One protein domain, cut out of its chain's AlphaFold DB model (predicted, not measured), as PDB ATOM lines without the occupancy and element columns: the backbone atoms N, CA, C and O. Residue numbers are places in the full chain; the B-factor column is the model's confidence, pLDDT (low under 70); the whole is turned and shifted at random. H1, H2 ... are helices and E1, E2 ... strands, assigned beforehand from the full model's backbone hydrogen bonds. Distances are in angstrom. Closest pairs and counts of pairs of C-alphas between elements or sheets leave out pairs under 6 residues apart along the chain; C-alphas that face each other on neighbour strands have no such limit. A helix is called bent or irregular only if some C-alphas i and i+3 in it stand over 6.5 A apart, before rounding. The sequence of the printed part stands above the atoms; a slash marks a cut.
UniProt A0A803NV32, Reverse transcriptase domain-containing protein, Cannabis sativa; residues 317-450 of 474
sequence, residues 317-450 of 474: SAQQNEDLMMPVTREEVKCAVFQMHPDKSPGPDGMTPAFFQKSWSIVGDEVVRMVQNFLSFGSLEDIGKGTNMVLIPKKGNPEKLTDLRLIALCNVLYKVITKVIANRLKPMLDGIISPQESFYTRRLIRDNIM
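What this domain is: This is residues 317 to 450 of the 474 residues of the protein "Reverse transcriptase domain-containing protein" of Cannabis sativa (UniProt A0A803NV32). What does the model look like at first sight? The kinked helix H5 is a post, with H2 and H4 crossing it and packed on it and H3 on H2, while H1 lies near its last part, running the opposite way. From the beginning of H5 the long hairpin of E1 and E2 leads away from the helices, and beyond its end a winding link, residues 430 to 444, leads to H6, which touches no helix. What is it made of, and how large? The printed part has 134 residues with six named helices and two strands, mostly helix, in the order H1 H2 H3 H4 E1 E2 H5 H6; the sheet, E1 - E2, is antiparallel. It is loose, with a radius of gyration of the C-alphas of 17.8 A and spans of 48 by 39 by 27 A.

Where its parts are: Where do the first helices lie? H1, residues 318 to 325, begins at C-alpha (138.079, 98.186, 151.457) and is 10.6 A long. H2 is residues 330 to 338, 12.3 A, and H3 residues 353 to 358, 8.7 A. H4, residues 360 to 377, is 24.1 A long and irregular, with C-alphas 362 and 365 7.5 A apart. What follows? E1, residues 387 to 393, measures 19.1 A and E2, residues 404 to 410, 18.3 A. H5, residues 412 to 429, is 24.7 A long, with a kink of 28 degrees near residue 423, and is only just irregular, C-alphas 424 and 427 being 6.8 A apart. H6, residues 445 to 450, 9.0 A, ends at C-alpha (147.356, 120.881, 125.262).

How they stand to each other: What does H1 meet? It only just touches residues 424 to 428 of H5, with 3 pairs of C-alphas within 8 A, the closest being those of Leu 324 and Arg 424, 6.5 A, at a shallow tilt of 9 degrees, opposite ways. What do H2 and H4 touch? H2 touches H5, closest C-alphas Ala 336 and Lys 419, 5.6 A, only just about perpendicular at 73 degrees; it touches H3, closest C-alphas Phe 338 and Gln 357, 6.2 A. H4 touches H5, closest C-alphas Val 371 and Ile 417, 5.8 A, at a steep tilt of 64 degrees, and H2, closest C-alphas Arg 330 and Val 368, 5.9 A. What do the backbones show? In the hairpin E1 and E2, N 388 and O 409 are 3.0 A apart and N 407 and O 390 2.8 A, within hydrogen-bond range. Every O i to N i+4 pair is within range in H1, H2, H3 and H6, but 12 of 14 in H4 and in H5.

The domain as a whole: How far does it reach? The two C-alphas farthest apart, those of Gln 319 and Asn 397, are 53.3 A apart. Is it continuous? The printed part has no cut; the links H2 to H3 and H5 to H6 are long. Where is confidence low? The mean pLDDT of the printed part is 83.2, and residues 381 to 385, 396, 435 to 439 and 441 to 442 are under 70.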
ATOM      1  N   SER A 317     138.941 100.854 147.392       89.81
ATOM      2  CA  SER A 317     139.100  99.527 148.001       89.81
ATOM      3  C   SER A 317     138.710  99.519 149.486       89.81
ATOM      4  O   SER A 317     138.742 100.552 150.152       89.81
ATOM      5  N   ALA A 318     138.399  98.338 150.034       91.06
ATOM      6  CA  ALA A 318     138.079  98.186 151.457       91.06
ATOM      7  C   ALA A 318     139.192  98.736 152.372       91.06
ATOM      8  O   ALA A 318     138.894  99.511 153.276       91.06
ATOM      9  N   GLN A 319     140.465  98.444 152.067       91.50
ATOM     10  CA  GLN A 319     141.612  98.966 152.820       91.50
ATOM     11  C   GLN A 319     141.669 100.499 152.795       91.50
ATOM     12  O   GLN A 319     141.807 101.124 153.837       91.50
ATOM     13  N   GLN A 320     141.498 101.120 151.625       90.94
ATOM     14  CA  GLN A 320     141.448 102.583 151.521       90.94
ATOM     15  C   GLN A 320     140.282 103.173 152.329       90.94
ATOM     16  O   GLN A 320     140.428 104.226 152.945       90.94
ATOM     17  N   ASN A 321     139.128 102.505 152.357       92.12
ATOM     18  CA  ASN A 321     138.006 102.946 153.177       92.12
ATOM     19  C   ASN A 321     138.317 102.837 154.681       92.12
ATOM     20  O   ASN A 321     138.012 103.762 155.428       92.12
ATOM     21  N   GLU A 322     138.966 101.757 155.124       93.50
ATOM     22  CA  GLU A 322     139.465 101.617 156.501       93.50
ATOM     23  C   GLU A 322     140.472 102.727 156.848       93.50
ATOM     24  O   GLU A 322     140.304 103.410 157.859       93.50
ATOM     25  N   ASP A 323     141.446 102.990 155.969       90.88
ATOM     26  CA  ASP A 323     142.466 104.032 156.141       90.88
ATOM     27  C   ASP A 323     141.846 105.442 156.278       90.88
ATOM     28  O   ASP A 323     142.286 106.239 157.110       90.88
ATOM     29  N   LEU A 324     140.800 105.764 155.499       90.81
ATOM     30  CA  LEU A 324     140.068 107.038 155.617       90.81
ATOM     31  C   LEU A 324     139.329 107.177 156.953       90.81
ATOM     32  O   LEU A 324     139.236 108.291 157.479       90.81
ATOM     33  N   MET A 325     138.809 106.065 157.477       91.31
ATOM     34  CA  MET A 325     137.983 105.997 158.686       91.31
ATOM     35  C   MET A 325     138.799 105.926 159.988       91.31
ATOM     36  O   MET A 325     138.230 106.061 161.071       91.31
ATOM     37  N   MET A 326     140.125 105.760 159.912       93.12
ATOM     38  CA  MET A 326     141.015 105.777 161.080       93.12
ATOM     39  C   MET A 326     140.892 107.083 161.893       93.12
ATOM     40  O   MET A 326     140.738 108.151 161.304       93.12
ATOM     41  N   PRO A 327     141.032 107.080 163.231       94.31
ATOM     42  CA  PRO A 327     141.020 108.314 164.024       94.31
ATOM     43  C   PRO A 327     142.070 109.338 163.557       94.31
ATOM     44  O   PRO A 327     143.162 108.964 163.134       94.31
ATOM     45  N   VAL A 328     141.759 110.639 163.629       95.06
ATOM     46  CA  VAL A 328     142.722 111.700 163.270       95.06
ATOM     47  C   VAL A 328     143.795 111.858 164.339       95.06
ATOM     48  O   VAL A 328     143.503 112.017 165.524       95.06
ATOM     49  N   THR A 329     145.048 111.860 163.898       97.25
ATOM     50  CA  THR A 329     146.242 112.019 164.735       97.25
ATOM     51  C   THR A 329     146.600 113.489 164.971       97.25
ATOM     52  O   THR A 329     146.235 114.386 164.205       97.25
ATOM     53  N   ARG A 330     147.380 113.756 166.027       97.75
ATOM     54  CA  ARG A 330     147.934 115.091 166.314       97.75
ATOM     55  C   ARG A 330     148.817 115.588 165.168       97.75
ATOM     56  O   ARG A 330     148.819 116.776 164.843       97.75
ATOM     57  N   GLU A 331     149.555 114.672 164.561       98.00
ATOM     58  CA  GLU A 331     150.542 114.908 163.516       98.00
ATOM     59  C   GLU A 331     149.862 115.361 162.221       98.00
ATOM     60  O   GLU A 331     150.326 116.319 161.602       98.00
ATOM     61  N   GLU A 332     148.721 114.766 161.855       97.88
ATOM     62  CA  GLU A 332     147.894 115.209 160.723       97.88
ATOM     63  C   GLU A 332     147.377 116.641 160.907       97.88
ATOM     64  O   GLU A 332     147.508 117.464 159.996       97.88
ATOM     65  N   VAL A 333     146.841 116.967 162.090       97.88
ATOM     66  CA  VAL A 333     146.335 118.318 162.402       97.88
ATOM     67  C   VAL A 333     147.472 119.340 162.382       97.88
ATOM     68  O   VAL A 333     147.354 120.390 161.744       97.88
ATOM     69  N   LYS A 334     148.609 119.025 163.016       98.00
ATOM     70  CA  LYS A 334     149.802 119.880 162.990       98.00
ATOM     71  C   LYS A 334     150.298 120.079 161.557       98.00
ATOM     72  O   LYS A 334     150.574 121.206 161.153       98.00
ATOM     73  N   CYS A 335     150.365 119.016 160.758       98.06
ATOM     74  CA  CYS A 335     150.755 119.093 159.354       98.06
ATOM     75  C   CYS A 335     149.804 120.004 158.558       98.06
ATOM     76  O   CYS A 335     150.264 120.872 157.818       98.06
ATOM     77  N   ALA A 336     148.488 119.883 158.759       97.62
ATOM     78  CA  ALA A 336     147.495 120.743 158.119       97.62
ATOM     79  C   ALA A 336     147.682 122.233 158.464       97.62
ATOM     80  O   ALA A 336     147.615 123.067 157.560       97.62
ATOM     81  N   VAL A 337     147.981 122.570 159.727       95.31
ATOM     82  CA  VAL A 337     148.286 123.945 160.177       95.31
ATOM     83  C   VAL A 337     149.577 124.479 159.548       95.31
ATOM     84  O   VAL A 337     149.598 125.591 159.021       95.31
ATOM     85  N   PHE A 338     150.659 123.698 159.571       96.88
ATOM     86  CA  PHE A 338     151.979 124.129 159.089       96.88
ATOM     87  C   PHE A 338     152.110 124.121 157.553       96.88
ATOM     88  O   PHE A 338     152.994 124.777 157.014       96.88
ATOM     89  N   GLN A 339     151.203 123.456 156.826       96.38
ATOM     90  CA  GLN A 339     151.083 123.574 155.365       96.38
ATOM     91  C   GLN A 339     150.413 124.882 154.899       96.38
ATOM     92  O   GLN A 339     150.400 125.166 153.698       96.38
ATOM     93  N   MET A 340     149.813 125.669 155.798       90.81
ATOM     94  CA  MET A 340     149.217 126.958 155.440       90.81
ATOM     95  C   MET A 340     150.280 128.056 155.382       90.81
ATOM     96  O   MET A 340     151.139 128.152 156.253       90.81
ATOM     97  N   HIS A 341     150.190 128.943 154.390       90.62
ATOM     98  CA  HIS A 341     151.035 130.139 154.362       90.62
ATOM     99  C   HIS A 341     150.681 131.059 155.552       90.62
ATOM    100  O   HIS A 341     149.487 131.300 155.763       90.62
ATOM    101  N   PRO A 342     151.664 131.584 156.311       80.94
ATOM    102  CA  PRO A 342     151.415 132.353 157.536       80.94
ATOM    103  C   PRO A 342     150.534 133.588 157.301       80.94
ATOM    104  O   PRO A 342     149.606 133.831 158.070       80.94
ATOM    105  N   ASP A 343     150.760 134.301 156.193       81.56
ATOM    106  CA  ASP A 343     150.094 135.578 155.874       81.56
ATOM    107  C   ASP A 343     148.735 135.428 155.159       81.56
ATOM    108  O   ASP A 343     148.293 136.315 154.427       81.56
ATOM    109  N   LYS A 344     148.049 134.284 155.307       79.38
ATOM    110  CA  LYS A 344     146.673 134.146 154.802       79.38
ATOM    111  C   LYS A 344     145.713 134.981 155.646       79.38
ATOM    112  O   LYS A 344     145.760 134.937 156.873       79.38
ATOM    113  N   SER A 345     144.787 135.665 154.972       77.31
ATOM    114  CA  SER A 345     143.759 136.490 155.608       77.31
ATOM    115  C   SER A 345     142.939 135.700 156.649       77.31
ATOM    116  O   SER A 345     142.532 134.559 156.361       77.31
ATOM    117  N   PRO A 346     142.682 136.295 157.830       78.38
ATOM    118  CA  PRO A 346     141.882 135.681 158.888       78.38
ATOM    119  C   PRO A 346     140.391 135.659 158.522       78.38
ATOM    120  O   PRO A 346     139.979 136.241 157.514       78.38
ATOM    121  N   GLY A 347     139.584 134.973 159.334       78.25
ATOM    122  CA  GLY A 347     138.128 135.133 159.310       78.25
ATOM    123  C   GLY A 347     137.664 136.191 160.323       78.25
ATOM    124  O   GLY A 347     138.468 137.040 160.721       78.25
ATOM    125  N   PRO A 348     136.385 136.179 160.742       76.75
ATOM    126  CA  PRO A 348     135.870 137.071 161.784       76.75
ATOM    127  C   PRO A 348     136.608 137.016 163.130       76.75
ATOM    128  O   PRO A 348     136.540 137.986 163.877       76.75
ATOM    129  N   ASP A 349     137.319 135.925 163.443       74.19
ATOM    130  CA  ASP A 349     138.127 135.804 164.670       74.19
ATOM    131  C   ASP A 349     139.407 136.665 164.672       74.19
ATOM    132  O   ASP A 349     140.033 136.838 165.718       74.19
ATOM    133  N   GLY A 350     139.817 137.198 163.515       74.56
ATOM    134  CA  GLY A 350     141.061 137.954 163.353       74.56
ATOM    135  C   GLY A 350     142.345 137.110 163.400       74.56
ATOM    136  O   GLY A 350     143.432 137.662 163.223       74.56
ATOM    137  N   MET A 351     142.259 135.788 163.580       76.62
ATOM    138  CA  MET A 351     143.417 134.917 163.797       76.62
ATOM    139  C   MET A 351     143.969 134.367 162.477       76.62
ATOM    140  O   MET A 351     143.267 133.732 161.689       76.62
ATOM    141  N   THR A 352     145.259 134.591 162.222       79.44
ATOM    142  CA  THR A 352     145.966 134.098 161.024       79.44
ATOM    143  C   THR A 352     146.639 132.743 161.284       79.44
ATOM    144  O   THR A 352     146.884 132.390 162.440       79.44
ATOM    145  N   PRO A 353     147.020 131.965 160.248       87.44
ATOM    146  CA  PRO A 353     147.781 130.729 160.452       87.44
ATOM    147  C   PRO A 353     149.089 130.934 161.227       87.44
ATOM    148  O   PRO A 353     149.474 130.065 162.007       87.44
ATOM    149  N   ALA A 354     149.729 132.102 161.087       71.44
ATOM    150  CA  ALA A 354     150.938 132.455 161.829       71.44
ATOM    151  C   ALA A 354     150.753 132.404 163.360       71.44
ATOM    152  O   ALA A 354     151.694 132.031 164.063       71.44
ATOM    153  N   PHE A 355     149.562 132.740 163.878       78.06
ATOM    154  CA  PHE A 355     149.241 132.624 165.306       78.06
ATOM    155  C   PHE A 355     149.315 131.162 165.766       78.06
ATOM    156  O   PHE A 355     150.073 130.835 166.676       78.06
ATOM    157  N   PHE A 356     148.608 130.261 165.079       85.00
ATOM    158  CA  PHE A 356     148.576 128.834 165.419       85.00
ATOM    159  C   PHE A 356     149.930 128.141 165.219       85.00
ATOM    160  O   PHE A 356     150.281 127.255 165.990       85.00
ATOM    161  N   GLN A 357     150.706 128.554 164.214       86.25
ATOM    162  CA  GLN A 357     152.042 128.014 163.944       86.25
ATOM    163  C   GLN A 357     153.057 128.421 165.021       86.25
ATOM    164  O   GLN A 357     153.787 127.570 165.527       86.25
ATOM    165  N   LYS A 358     153.100 129.707 165.399       74.38
ATOM    166  CA  LYS A 358     154.051 130.221 166.402       74.38
ATOM    167  C   LYS A 358     153.668 129.828 167.832       74.38
ATOM    168  O   LYS A 358     154.554 129.538 168.628       74.38
ATOM    169  N   SER A 359     152.373 129.761 168.134       74.69
ATOM    170  CA  SER A 359     151.843 129.417 169.461       74.69
ATOM    171  C   SER A 359     151.465 127.934 169.605       74.69
ATOM    172  O   SER A 359     150.738 127.579 170.531       74.69
ATOM    173  N   TRP A 360     151.924 127.049 168.705       88.69
ATOM    174  CA  TRP A 360     151.478 125.645 168.648       88.69
ATOM    175  C   TRP A 360     151.679 124.868 169.959       88.69
ATOM    176  O   TRP A 360     150.869 124.012 170.296       88.69
ATOM    177  N   SER A 361     152.734 125.173 170.718       87.56
ATOM    178  CA  SER A 361     152.996 124.570 172.035       87.56
ATOM    179  C   SER A 361     151.995 124.969 173.125       87.56
ATOM    180  O   SER A 361     151.992 124.344 174.178       87.56
ATOM    181  N   ILE A 362     151.179 126.001 172.885       77.44
ATOM    182  CA  ILE A 362     150.180 126.530 173.823       77.44
ATOM    183  C   ILE A 362     148.764 126.144 173.379       77.44
ATOM    184  O   ILE A 362     147.974 125.723 174.209       77.44
ATOM    185  N   VAL A 363     148.439 126.292 172.086       79.12
ATOM    186  CA  VAL A 363     147.062 126.111 171.567       79.12
ATOM    187  C   VAL A 363     146.838 124.795 170.814       79.12
ATOM    188  O   VAL A 363     145.722 124.505 170.384       79.12
ATOM    189  N   GLY A 364     147.895 124.014 170.572       86.81
ATOM    190  CA  GLY A 364     147.836 122.847 169.690       86.81
ATOM    191  C   GLY A 364     146.955 121.711 170.212       86.81
ATOM    192  O   GLY A 364     146.367 120.987 169.411       86.81
ATOM    193  N   ASP A 365     146.826 121.559 171.530       89.44
ATOM    194  CA  ASP A 365     146.055 120.474 172.151       89.44
ATOM    195  C   ASP A 365     144.548 120.708 171.989       89.44
ATOM    196  O   ASP A 365     143.818 119.802 171.586       89.44
ATOM    197  N   GLU A 366     144.098 121.944 172.194       88.00
ATOM    198  CA  GLU A 366     142.725 122.398 171.969       88.00
ATOM    199  C   GLU A 366     142.349 122.292 170.488       88.00
ATOM    200  O   GLU A 366     141.282 121.774 170.161       88.00
ATOM    201  N   VAL A 367     143.239 122.717 169.581       91.00
ATOM    202  CA  VAL A 367     143.009 122.619 168.129       91.00
ATOM    203  C   VAL A 367     142.877 121.160 167.686       91.00
ATOM    204  O   VAL A 367     141.977 120.844 166.910       91.00
ATOM    205  N   VAL A 368     143.727 120.258 168.188       95.50
ATOM    206  CA  VAL A 368     143.635 118.816 167.896       95.50
ATOM    207  C   VAL A 368     142.325 118.234 168.421       95.50
ATOM    208  O   VAL A 368     141.609 117.589 167.655       95.50
ATOM    209  N   ARG A 369     141.971 118.519 169.682       91.75
ATOM    210  CA  ARG A 369     140.728 118.057 170.317       91.75
ATOM    211  C   ARG A 369     139.492 118.519 169.538       91.75
ATOM    212  O   ARG A 369     138.599 117.720 169.278       91.75
ATOM    213  N   MET A 370     139.465 119.780 169.105       89.62
ATOM    214  CA  MET A 370     138.374 120.347 168.307       89.62
ATOM    215  C   MET A 370     138.242 119.659 166.936       89.62
ATOM    216  O   MET A 370     137.140 119.259 166.562       89.62
ATOM    217  N   VAL A 371     139.349 119.433 166.212       92.38
ATOM    218  CA  VAL A 371     139.313 118.731 164.911       92.38
ATOM    219  C   VAL A 371     138.869 117.270 165.067       92.38
ATOM    220  O   VAL A 371     138.055 116.793 164.277       92.38
ATOM    221  N   GLN A 372     139.359 116.567 166.093       92.94
ATOM    222  CA  GLN A 372     138.958 115.190 166.400       92.94
ATOM    223  C   GLN A 372     137.472 115.093 166.771       92.94
ATOM    224  O   GLN A 372     136.780 114.204 166.274       92.94
ATOM    225  N   ASN A 373     136.962 116.031 167.577       90.12
ATOM    226  CA  ASN A 373     135.548 116.101 167.942       90.12
ATOM    227  C   ASN A 373     134.664 116.369 166.717       90.12
ATOM    228  O   ASN A 373     133.665 115.676 166.528       90.12
ATOM    229  N   PHE A 374     135.044 117.318 165.854       90.31
ATOM    230  CA  PHE A 374     134.291 117.602 164.630       90.31
ATOM    231  C   PHE A 374     134.206 116.371 163.719       90.31
ATOM    232  O   PHE A 374     133.128 116.039 163.237       90.31
ATOM    233  N   LEU A 375     135.321 115.668 163.498       90.12
ATOM    234  CA  LEU A 375     135.352 114.514 162.593       90.12
ATOM    235  C   LEU A 375     134.716 113.249 163.191       90.12
ATOM    236  O   LEU A 375     134.253 112.403 162.433       90.12
ATOM    237  N   SER A 376     134.647 113.133 164.521       89.81
ATOM    238  CA  SER A 376     133.975 112.015 165.206       89.81
ATOM    239  C   SER A 376     132.465 112.219 165.375       89.81
ATOM    240  O   SER A 376     131.712 111.250 165.336       89.81
ATOM    241  N   PHE A 377     132.015 113.462 165.590       88.75
ATOM    242  CA  PHE A 377     130.638 113.765 166.016       88.75
ATOM    243  C   PHE A 377     129.886 114.755 165.109       88.75
ATOM    244  O   PHE A 377     128.720 115.047 165.363       88.75
ATOM    245  N   GLY A 378     130.529 115.315 164.079       83.00
ATOM    246  CA  GLY A 378     129.921 116.254 163.127       83.00
ATOM    247  C   GLY A 378     129.602 117.651 163.681       83.00
ATOM    248  O   GLY A 378     129.022 118.470 162.970       83.00
ATOM    249  N   SER A 379     129.962 117.945 164.935       77.62
ATOM    250  CA  SER A 379     129.649 119.219 165.591       77.62
ATOM    251  C   SER A 379     130.809 120.208 165.495       77.62
ATOM    252  O   SER A 379     131.936 119.897 165.880       77.62
ATOM    253  N   LEU A 380     130.523 121.418 165.004       71.50
ATOM    254  CA  LEU A 380     131.451 122.548 164.995       71.50
ATOM    255  C   LEU A 380     131.032 123.559 166.066       71.50
ATOM    256  O   LEU A 380     129.880 123.999 166.091       71.50
ATOM    257  N   GLU A 381     131.974 123.961 166.916       67.12
ATOM    258  CA  GLU A 381     131.787 125.052 167.878       67.12
ATOM    259  C   GLU A 381     131.543 126.386 167.149       67.12
ATOM    260  O   GLU A 381     132.023 126.593 166.033       67.12
ATOM    261  N   ASP A 382     130.803 127.318 167.759       62.41
ATOM    262  CA  ASP A 382     130.372 128.557 167.083       62.41
ATOM    263  C   ASP A 382     131.538 129.435 166.606       62.41
ATOM    264  O   ASP A 382     131.459 130.062 165.546       62.41
ATOM    265  N   ILE A 383     132.672 129.383 167.314       56.72
ATOM    266  CA  ILE A 383     133.935 130.035 166.934       56.72
ATOM    267  C   ILE A 383     134.422 129.559 165.548       56.72
ATOM    268  O   ILE A 383     135.075 130.311 164.832       56.72
ATOM    269  N   GLY A 384     134.078 128.345 165.109       58.38
ATOM    270  CA  GLY A 384     134.430 127.829 163.782       58.38
ATOM    271  C   GLY A 384     133.522 128.296 162.636       58.38
ATOM    272  O   GLY A 384     133.916 128.166 161.478       58.38
ATOM    273  N   LYS A 385     132.322 128.824 162.923       66.12
ATOM    274  CA  LYS A 385     131.263 129.071 161.917       66.12
ATOM    275  C   LYS A 385     131.371 130.429 161.218       66.12
ATOM    276  O   LYS A 385     130.872 130.594 160.106       66.12
ATOM    277  N   GLY A 386     132.026 131.401 161.854       70.94
ATOM    278  CA  GLY A 386     132.166 132.760 161.330       70.94
ATOM    279  C   GLY A 386     132.855 132.810 159.959       70.94
ATOM    280  O   GLY A 386     133.946 132.266 159.772       70.94
ATOM    281  N   THR A 387     132.237 133.514 159.007       80.75
ATOM    282  CA  THR A 387     132.794 133.767 157.670       80.75
ATOM    283  C   THR A 387     132.581 135.223 157.270       80.75
ATOM    284  O   THR A 387     131.446 135.678 157.168       80.75
ATOM    285  N   ASN A 388     133.667 135.944 156.985       80.19
ATOM    286  CA  ASN A 388     133.594 137.283 156.401       80.19
ATOM    287  C   ASN A 388     133.355 137.163 154.888       80.19
ATOM    288  O   ASN A 388     134.148 136.540 154.179       80.19
ATOM    289  N   MET A 389     132.272 137.760 154.386       82.25
ATOM    290  CA  MET A 389     131.956 137.807 152.957       82.25
ATOM    291  C   MET A 389     132.603 139.032 152.304       82.25
ATOM    292  O   MET A 389     132.217 140.164 152.578       82.25
ATOM    293  N   VAL A 390     133.582 138.812 151.422       81.75
ATOM    294  CA  VAL A 390     134.272 139.883 150.684       81.75
ATOM    295  C   VAL A 390     133.915 139.805 149.204       81.75
ATOM    296  O   VAL A 390     134.017 138.742 148.595       81.75
ATOM    297  N   LEU A 391     133.516 140.927 148.604       82.19
ATOM    298  CA  LEU A 391     133.125 141.003 147.196       82.19
ATOM    299  C   LEU A 391     134.202 141.711 146.368       82.19
ATOM    300  O   LEU A 391     134.493 142.884 146.585       82.19
ATOM    301  N   ILE A 392     134.779 141.000 145.396       81.94
ATOM    302  CA  ILE A 392     135.817 141.523 144.494       81.94
ATOM    303  C   ILE A 392     135.234 141.690 143.079       81.94
ATOM    304  O   ILE A 392     134.787 140.694 142.501       81.94
ATOM    305  N   PRO A 393     135.245 142.894 142.475       81.75
ATOM    306  CA  PRO A 393     134.777 143.096 141.104       81.75
ATOM    307  C   PRO A 393     135.548 142.263 140.067       81.75
ATOM    308  O   PRO A 393     136.777 142.221 140.068       81.75
ATOM    309  N   LYS A 394     134.829 141.621 139.138       79.88
ATOM    310  CA  LYS A 394     135.402 140.922 137.965       79.88
ATOM    311  C   LYS A 394     135.716 141.873 136.805       79.88
ATOM    312  O   LYS A 394     136.464 141.498 135.907       79.88
ATOM    313  N   LYS A 395     135.103 143.060 136.794       74.56
ATOM    314  CA  LYS A 395     135.187 144.089 135.743       74.56
ATOM    315  C   LYS A 395     135.088 145.484 136.374       74.56
ATOM    316  O   LYS A 395     134.592 145.596 137.492       74.56
ATOM    317  N   GLY A 396     135.523 146.525 135.657       67.44
ATOM    318  CA  GLY A 396     135.634 147.891 136.198       67.44
ATOM    319  C   GLY A 396     134.329 148.476 136.754       67.44
ATOM    320  O   GLY A 396     134.342 149.040 137.841       67.44
ATOM    321  N   ASN A 397     133.207 148.265 136.057       72.44
ATOM    322  CA  ASN A 397     131.879 148.725 136.476       72.44
ATOM    323  C   ASN A 397     130.967 147.505 136.722       72.44
ATOM    324  O   ASN A 397     130.385 146.994 135.761       72.44
ATOM    325  N   PRO A 398     130.877 146.961 137.950       71.06
ATOM    326  CA  PRO A 398     129.959 145.868 138.266       71.06
ATOM    327  C   PRO A 398     128.510 146.374 138.359       71.06
ATOM    328  O   PRO A 398     128.239 147.352 139.048       71.06
ATOM    329  N   GLU A 399     127.573 145.691 137.695       73.62
ATOM    330  CA  GLU A 399     126.136 146.029 137.709       73.62
ATOM    331  C   GLU A 399     125.264 144.919 138.315       73.62
ATOM    332  O   GLU A 399     124.125 145.161 138.711       73.62
ATOM    333  N   LYS A 400     125.774 143.682 138.360       73.62
ATOM    334  CA  LYS A 400     125.069 142.484 138.841       73.62
ATOM    335  C   LYS A 400     125.909 141.767 139.895       73.62
ATOM    336  O   LYS A 400     127.134 141.794 139.818       73.62
ATOM    337  N   LEU A 401     125.285 141.017 140.809       72.44
ATOM    338  CA  LEU A 401     126.024 140.168 141.763       72.44
ATOM    339  C   LEU A 401     126.935 139.147 141.055       72.44
ATOM    340  O   LEU A 401     128.023 138.845 141.538       72.44
ATOM    341  N   THR A 402     126.563 138.698 139.852       78.44
ATOM    342  CA  THR A 402     127.403 137.840 138.999       78.44
ATOM    343  C   THR A 402     128.655 138.534 138.449       78.44
ATOM    344  O   THR A 402     129.600 137.838 138.075       78.44
ATOM    345  N   ASP A 403     128.732 139.868 138.456       78.25
ATOM    346  CA  ASP A 403     129.949 140.634 138.148       78.25
ATOM    347  C   ASP A 403     130.934 140.682 139.326       78.25
ATOM    348  O   ASP A 403     132.062 141.147 139.168       78.25
ATOM    349  N   LEU A 404     130.542 140.188 140.501       79.94
ATOM    350  CA  LEU A 404     131.377 140.111 141.696       79.94
ATOM    351  C   LEU A 404     131.870 138.669 141.897       79.94
ATOM    352  O   LEU A 404     131.218 137.693 141.511       79.94
ATOM    353  N   ARG A 405     133.064 138.509 142.468       82.56
ATOM    354  CA  ARG A 405     133.520 137.258 143.087       82.56
ATOM    355  C   ARG A 405     133.288 137.381 144.582       82.56
ATOM    356  O   ARG A 405     133.903 138.242 145.208       82.56
ATOM    357  N   LEU A 406     132.453 136.511 145.139       83.81
ATOM    358  CA  LEU A 406     132.447 136.281 146.575       83.81
ATOM    359  C   LEU A 406     133.723 135.532 146.971       83.81
ATOM    360  O   LEU A 406     134.048 134.494 146.399       83.81
ATOM    361  N   ILE A 407     134.418 136.065 147.966       85.38
ATOM    362  CA  ILE A 407     135.495 135.413 148.697       85.38
ATOM    363  C   ILE A 407     134.997 135.210 150.129       85.38
ATOM    364  O   ILE A 407     134.792 136.170 150.869       85.38
ATOM    365  N   ALA A 408     134.795 133.948 150.501       85.50
ATOM    366  CA  ALA A 408     134.450 133.542 151.855       85.50
ATOM    367  C   ALA A 408     135.727 133.433 152.703       85.50
ATOM    368  O   ALA A 408     136.549 132.532 152.513       85.50
ATOM    369  N   LEU A 409     135.916 134.360 153.638       84.44
ATOM    370  CA  LEU A 409     137.015 134.337 154.598       84.44
ATOM    371  C   LEU A 409     136.562 133.638 155.887       84.44
ATOM    372  O   LEU A 409     136.139 134.281 156.846       84.44
ATOM    373  N   CYS A 410     136.636 132.307 155.891       87.31
ATOM    374  CA  CYS A 410     136.354 131.480 157.069       87.31
ATOM    375  C   CYS A 410     137.493 131.557 158.103       87.31
ATOM    376  O   CYS A 410     138.658 131.763 157.735       87.31
ATOM    377  N   ASN A 411     137.183 131.313 159.376       86.62
ATOM    378  CA  ASN A 411     138.181 131.199 160.445       86.62
ATOM    379  C   ASN A 411     139.208 130.079 160.171       86.62
ATOM    380  O   ASN A 411     138.926 129.097 159.473       86.62
ATOM    381  N   VAL A 412     140.430 130.223 160.696       87.06
ATOM    382  CA  VAL A 412     141.532 129.281 160.400       87.06
ATOM    383  C   VAL A 412     141.224 127.874 160.904       87.06
ATOM    384  O   VAL A 412     141.534 126.911 160.210       87.06
ATOM    385  N   LEU A 413     140.526 127.740 162.032       88.94
ATOM    386  CA  LEU A 413     140.098 126.449 162.583       88.94
ATOM    387  C   LEU A 413     139.277 125.613 161.580       88.94
ATOM    388  O   LEU A 413     139.569 124.436 161.372       88.94
ATOM    389  N   TYR A 414     138.333 126.234 160.866       90.00
ATOM    390  CA  TYR A 414     137.566 125.576 159.799       90.00
ATOM    391  C   TYR A 414     138.455 125.160 158.611       90.00
ATOM    392  O   TYR A 414     138.314 124.070 158.042       90.00
ATOM    393  N   LYS A 415     139.431 126.009 158.258       91.12
ATOM    394  CA  LYS A 415     140.442 125.699 157.233       91.12
ATOM    395  C   LYS A 415     141.333 124.519 157.648       91.12
ATOM    396  O   LYS A 415     141.778 123.788 156.773       91.12
ATOM    397  N   VAL A 416     141.586 124.293 158.944       93.31
ATOM    398  CA  VAL A 416     142.356 123.127 159.428       93.31
ATOM    399  C   VAL A 416     141.573 121.834 159.217       93.31
ATOM    400  O   VAL A 416     142.113 120.910 158.616       93.31
ATOM    401  N   ILE A 417     140.301 121.786 159.628       92.81
ATOM    402  CA  ILE A 417     139.415 120.620 159.439       92.81
ATOM    403  C   ILE A 417     139.383 120.198 157.964       92.81
ATOM    404  O   ILE A 417     139.746 119.076 157.610       92.81
ATOM    405  N   THR A 418     139.004 121.129 157.086       93.38
ATOM    406  CA  THR A 418     138.906 120.880 155.638       93.38
ATOM    407  C   THR A 418     140.251 120.488 155.021       93.38
ATOM    408  O   THR A 418     140.297 119.656 154.114       93.38
ATOM    409  N   LYS A 419     141.366 121.012 155.545       95.12
ATOM    410  CA  LYS A 419     142.719 120.652 155.110       95.12
ATOM    411  C   LYS A 419     143.154 119.254 155.567       95.12
ATOM    412  O   LYS A 419     143.834 118.582 154.794       95.12
ATOM    413  N   VAL A 420     142.748 118.792 156.754       96.25
ATOM    414  CA  VAL A 420     142.958 117.401 157.207       96.25
ATOM    415  C   VAL A 420     142.199 116.433 156.297       96.25
ATOM    416  O   VAL A 420     142.815 115.521 155.748       96.25
ATOM    417  N   ILE A 421     140.909 116.688 156.037       94.19
ATOM    418  CA  ILE A 421     140.094 115.881 155.107       94.19
ATOM    419  C   ILE A 421     140.750 115.829 153.718       94.19
ATOM    420  O   ILE A 421     140.978 114.751 153.171       94.19
ATOM    421  N   ALA A 422     141.129 116.983 153.159       93.50
ATOM    422  CA  ALA A 422     141.780 117.049 151.851       93.50
ATOM    423  C   ALA A 422     143.123 116.295 151.813       93.50
ATOM    424  O   ALA A 422     143.449 115.677 150.801       93.50
ATOM    425  N   ASN A 423     143.901 116.326 152.900       94.00
ATOM    426  CA  ASN A 423     145.165 115.597 152.992       94.00
ATOM    427  C   ASN A 423     144.961 114.070 153.060       94.00
ATOM    428  O   ASN A 423     145.792 113.356 152.507       94.00
ATOM    429  N   ARG A 424     143.861 113.583 153.656       93.31
ATOM    430  CA  ARG A 424     143.485 112.155 153.678       93.31
ATOM    431  C   ARG A 424     142.941 111.637 152.355       93.31
ATOM    432  O   ARG A 424     143.302 110.546 151.937       93.31
ATOM    433  N   LEU A 425     142.104 112.423 151.679       91.19
ATOM    434  CA  LEU A 425     141.567 112.047 150.368       91.19
ATOM    435  C   LEU A 425     142.659 112.037 149.290       91.19
ATOM    436  O   LEU A 425     142.620 111.223 148.369       91.19
ATOM    437  N   LYS A 426     143.649 112.933 149.401       88.94
ATOM    438  CA  LYS A 426     144.655 113.173 148.361       88.94
ATOM    439  C   LYS A 426     145.349 111.903 147.830       88.94
ATOM    440  O   LYS A 426     145.334 111.762 146.614       88.94
ATOM    441  N   PRO A 427     145.915 110.984 148.643       87.81
ATOM    442  CA  PRO A 427     146.581 109.778 148.136       87.81
ATOM    443  C   PRO A 427     145.674 108.842 147.327       87.81
ATOM    444  O   PRO A 427     146.174 108.019 146.569       87.81
ATOM    445  N   MET A 428     144.354 108.950 147.488       87.12
ATOM    446  CA  MET A 428     143.379 108.083 146.821       87.12
ATOM    447  C   MET A 428     142.908 108.669 145.492       87.12
ATOM    448  O   MET A 428     142.580 107.920 144.576       87.12
ATOM    449  N   LEU A 429     142.935 110.000 145.351       85.12
ATOM    450  CA  LEU A 429     142.468 110.695 144.151       85.12
ATOM    451  C   LEU A 429     143.187 110.236 142.874       85.12
ATOM    452  O   LEU A 429     142.531 110.149 141.843       85.12
ATOM    453  N   ASP A 430     144.475 109.879 142.916       78.94
ATOM    454  CA  ASP A 430     145.210 109.414 141.724       78.94
ATOM    455  C   ASP A 430     144.575 108.193 141.027       78.94
ATOM    456  O   ASP A 430     144.709 108.060 139.812       78.94
ATOM    457  N   GLY A 431     143.842 107.340 141.757       78.56
ATOM    458  CA  GLY A 431     143.081 106.216 141.190       78.56
ATOM    459  C   GLY A 431     141.620 106.530 140.835       78.56
ATOM    460  O   GLY A 431     140.943 105.683 140.260       78.56
ATOM    461  N   ILE A 432     141.124 107.722 141.185       82.50
ATOM    462  CA  ILE A 432     139.703 108.106 141.092       82.50
ATOM    463  C   ILE A 432     139.483 109.173 140.016       82.50
ATOM    464  O   ILE A 432     138.523 109.093 139.252       82.50
ATOM    465  N   ILE A 433     140.342 110.200 139.958       80.25
ATOM    466  CA  ILE A 433     140.137 111.359 139.082       80.25
ATOM    467  C   ILE A 433     140.904 111.224 137.765       80.25
ATOM    468  O   ILE A 433     142.124 111.039 137.744       80.25
ATOM    469  N   SER A 434     140.183 111.415 136.653       76.00
ATOM    470  CA  SER A 434     140.749 111.494 135.297       76.00
ATOM    471  C   SER A 434     141.996 112.388 135.268       76.00
ATOM    472  O   SER A 434     141.979 113.437 135.918       76.00
ATOM    473  N   PRO A 435     143.054 112.067 134.492       67.81
ATOM    474  CA  PRO A 435     144.235 112.926 134.327       67.81
ATOM    475  C   PRO A 435     143.925 114.367 133.891       67.81
ATOM    476  O   PRO A 435     144.756 115.251 134.070       67.81
ATOM    477  N   GLN A 436     142.733 114.594 133.335       63.75
ATOM    478  CA  GLN A 436     142.234 115.888 132.866       63.75
ATOM    479  C   GLN A 436     141.643 116.755 133.994       63.75
ATOM    480  O   GLN A 436     141.290 117.910 133.761       63.75
ATOM    481  N   GLU A 437     141.529 116.246 135.225       68.19
ATOM    482  CA  GLU A 437     140.991 117.034 136.337       68.19
ATOM    483  C   GLU A 437     141.988 118.051 136.896       68.19
ATOM    484  O   GLU A 437     143.178 117.772 137.074       68.19
ATOM    485  N   SER A 438     141.471 119.244 137.190       63.31
ATOM    486  CA  SER A 438     142.246 120.392 137.672       63.31
ATOM    487  C   SER A 438     142.348 120.436 139.208       63.31
ATOM    488  O   SER A 438     141.751 119.628 139.908       63.31
ATOM    489  N   PHE A 439     143.155 121.358 139.749       65.38
ATOM    490  CA  PHE A 439     143.422 121.516 141.195       65.38
ATOM    491  C   PHE A 439     144.076 120.315 141.910       65.38
ATOM    492  O   PHE A 439     144.245 120.346 143.131       65.38
ATOM    493  N   TYR A 440     144.546 119.311 141.167       71.44
ATOM    494  CA  TYR A 440     145.347 118.215 141.710       71.44
ATOM    495  C   TYR A 440     146.865 118.463 141.606       71.44
ATOM    496  O   TYR A 440     147.344 119.314 140.856       71.44
ATOM    497  N   THR A 441     147.653 117.731 142.397       67.12
ATOM    498  CA  THR A 441     149.114 117.916 142.465       67.12
ATOM    499  C   THR A 441     149.787 117.564 141.137       67.12
ATOM    500  O   THR A 441     149.420 116.588 140.496       67.12
ATOM    501  N   ARG A 442     150.784 118.368 140.733       66.00
ATOM    502  CA  ARG A 442     151.512 118.284 139.445       66.00
ATOM    503  C   ARG A 442     150.669 118.503 138.176       66.00
ATOM    504  O   ARG A 442     151.250 118.468 137.098       66.00
ATOM    505  N   ARG A 443     149.369 118.805 138.276       74.06
ATOM    506  CA  ARG A 443     148.514 119.114 137.118       74.06
ATOM    507  C   ARG A 443     148.364 120.621 136.937       74.06
ATOM    508  O   ARG A 443     148.028 121.345 137.875       74.06
ATOM    509  N   LEU A 444     148.615 121.108 135.729       71.31
ATOM    510  CA  LEU A 444     148.487 122.509 135.350       71.31
ATOM    511  C   LEU A 444     147.322 122.682 134.377       71.31
ATOM    512  O   LEU A 444     147.090 121.863 133.497       71.31
ATOM    513  N   ILE A 445     146.658 123.839 134.422       72.56
ATOM    514  CA  ILE A 445     145.625 124.196 133.429       72.56
ATOM    515  C   ILE A 445     146.150 124.168 131.975       72.56
ATOM    516  O   ILE A 445     145.374 124.050 131.031       72.56
ATOM    517  N   ARG A 446     147.478 124.262 131.792       73.62
ATOM    518  CA  ARG A 446     148.156 124.121 130.495       73.62
ATOM    519  C   ARG A 446     148.009 122.712 129.910       73.62
ATOM    520  O   ARG A 446     147.906 122.598 128.696       73.62
ATOM    521  N   ASP A 447     147.933 121.681 130.744       75.75
ATOM    522  CA  ASP A 447     147.890 120.284 130.306       75.75
ATOM    523  C   ASP A 447     146.545 119.995 129.625       75.75
ATOM    524  O   ASP A 447     146.504 119.530 128.487       75.75
ATOM    525  N   ASN A 448     145.444 120.443 130.236       74.12
ATOM    526  CA  ASN A 448     144.102 120.389 129.643       74.12
ATOM    527  C   ASN A 448     143.991 121.195 128.340       74.12
ATOM    528  O   ASN A 448     143.290 120.789 127.411       74.12
ATOM    529  N   ILE A 449     144.692 122.333 128.253       78.50
ATOM    530  CA  ILE A 449     144.758 123.138 127.026       78.50
ATOM    531  C   ILE A 449     145.487 122.353 125.925       78.50
ATOM    532  O   ILE A 449     144.976 122.288 124.810       78.50
ATOM    533  N   MET A 450     146.623 121.713 126.228       79.62
ATOM    534  CA  MET A 450     147.356 120.881 125.262       79.62
ATOM    535  C   MET A 450     146.521 119.685 124.788       79.62
ATOM    536  O   MET A 450     146.380 119.498 123.584       79.62
TER     537      MET A 450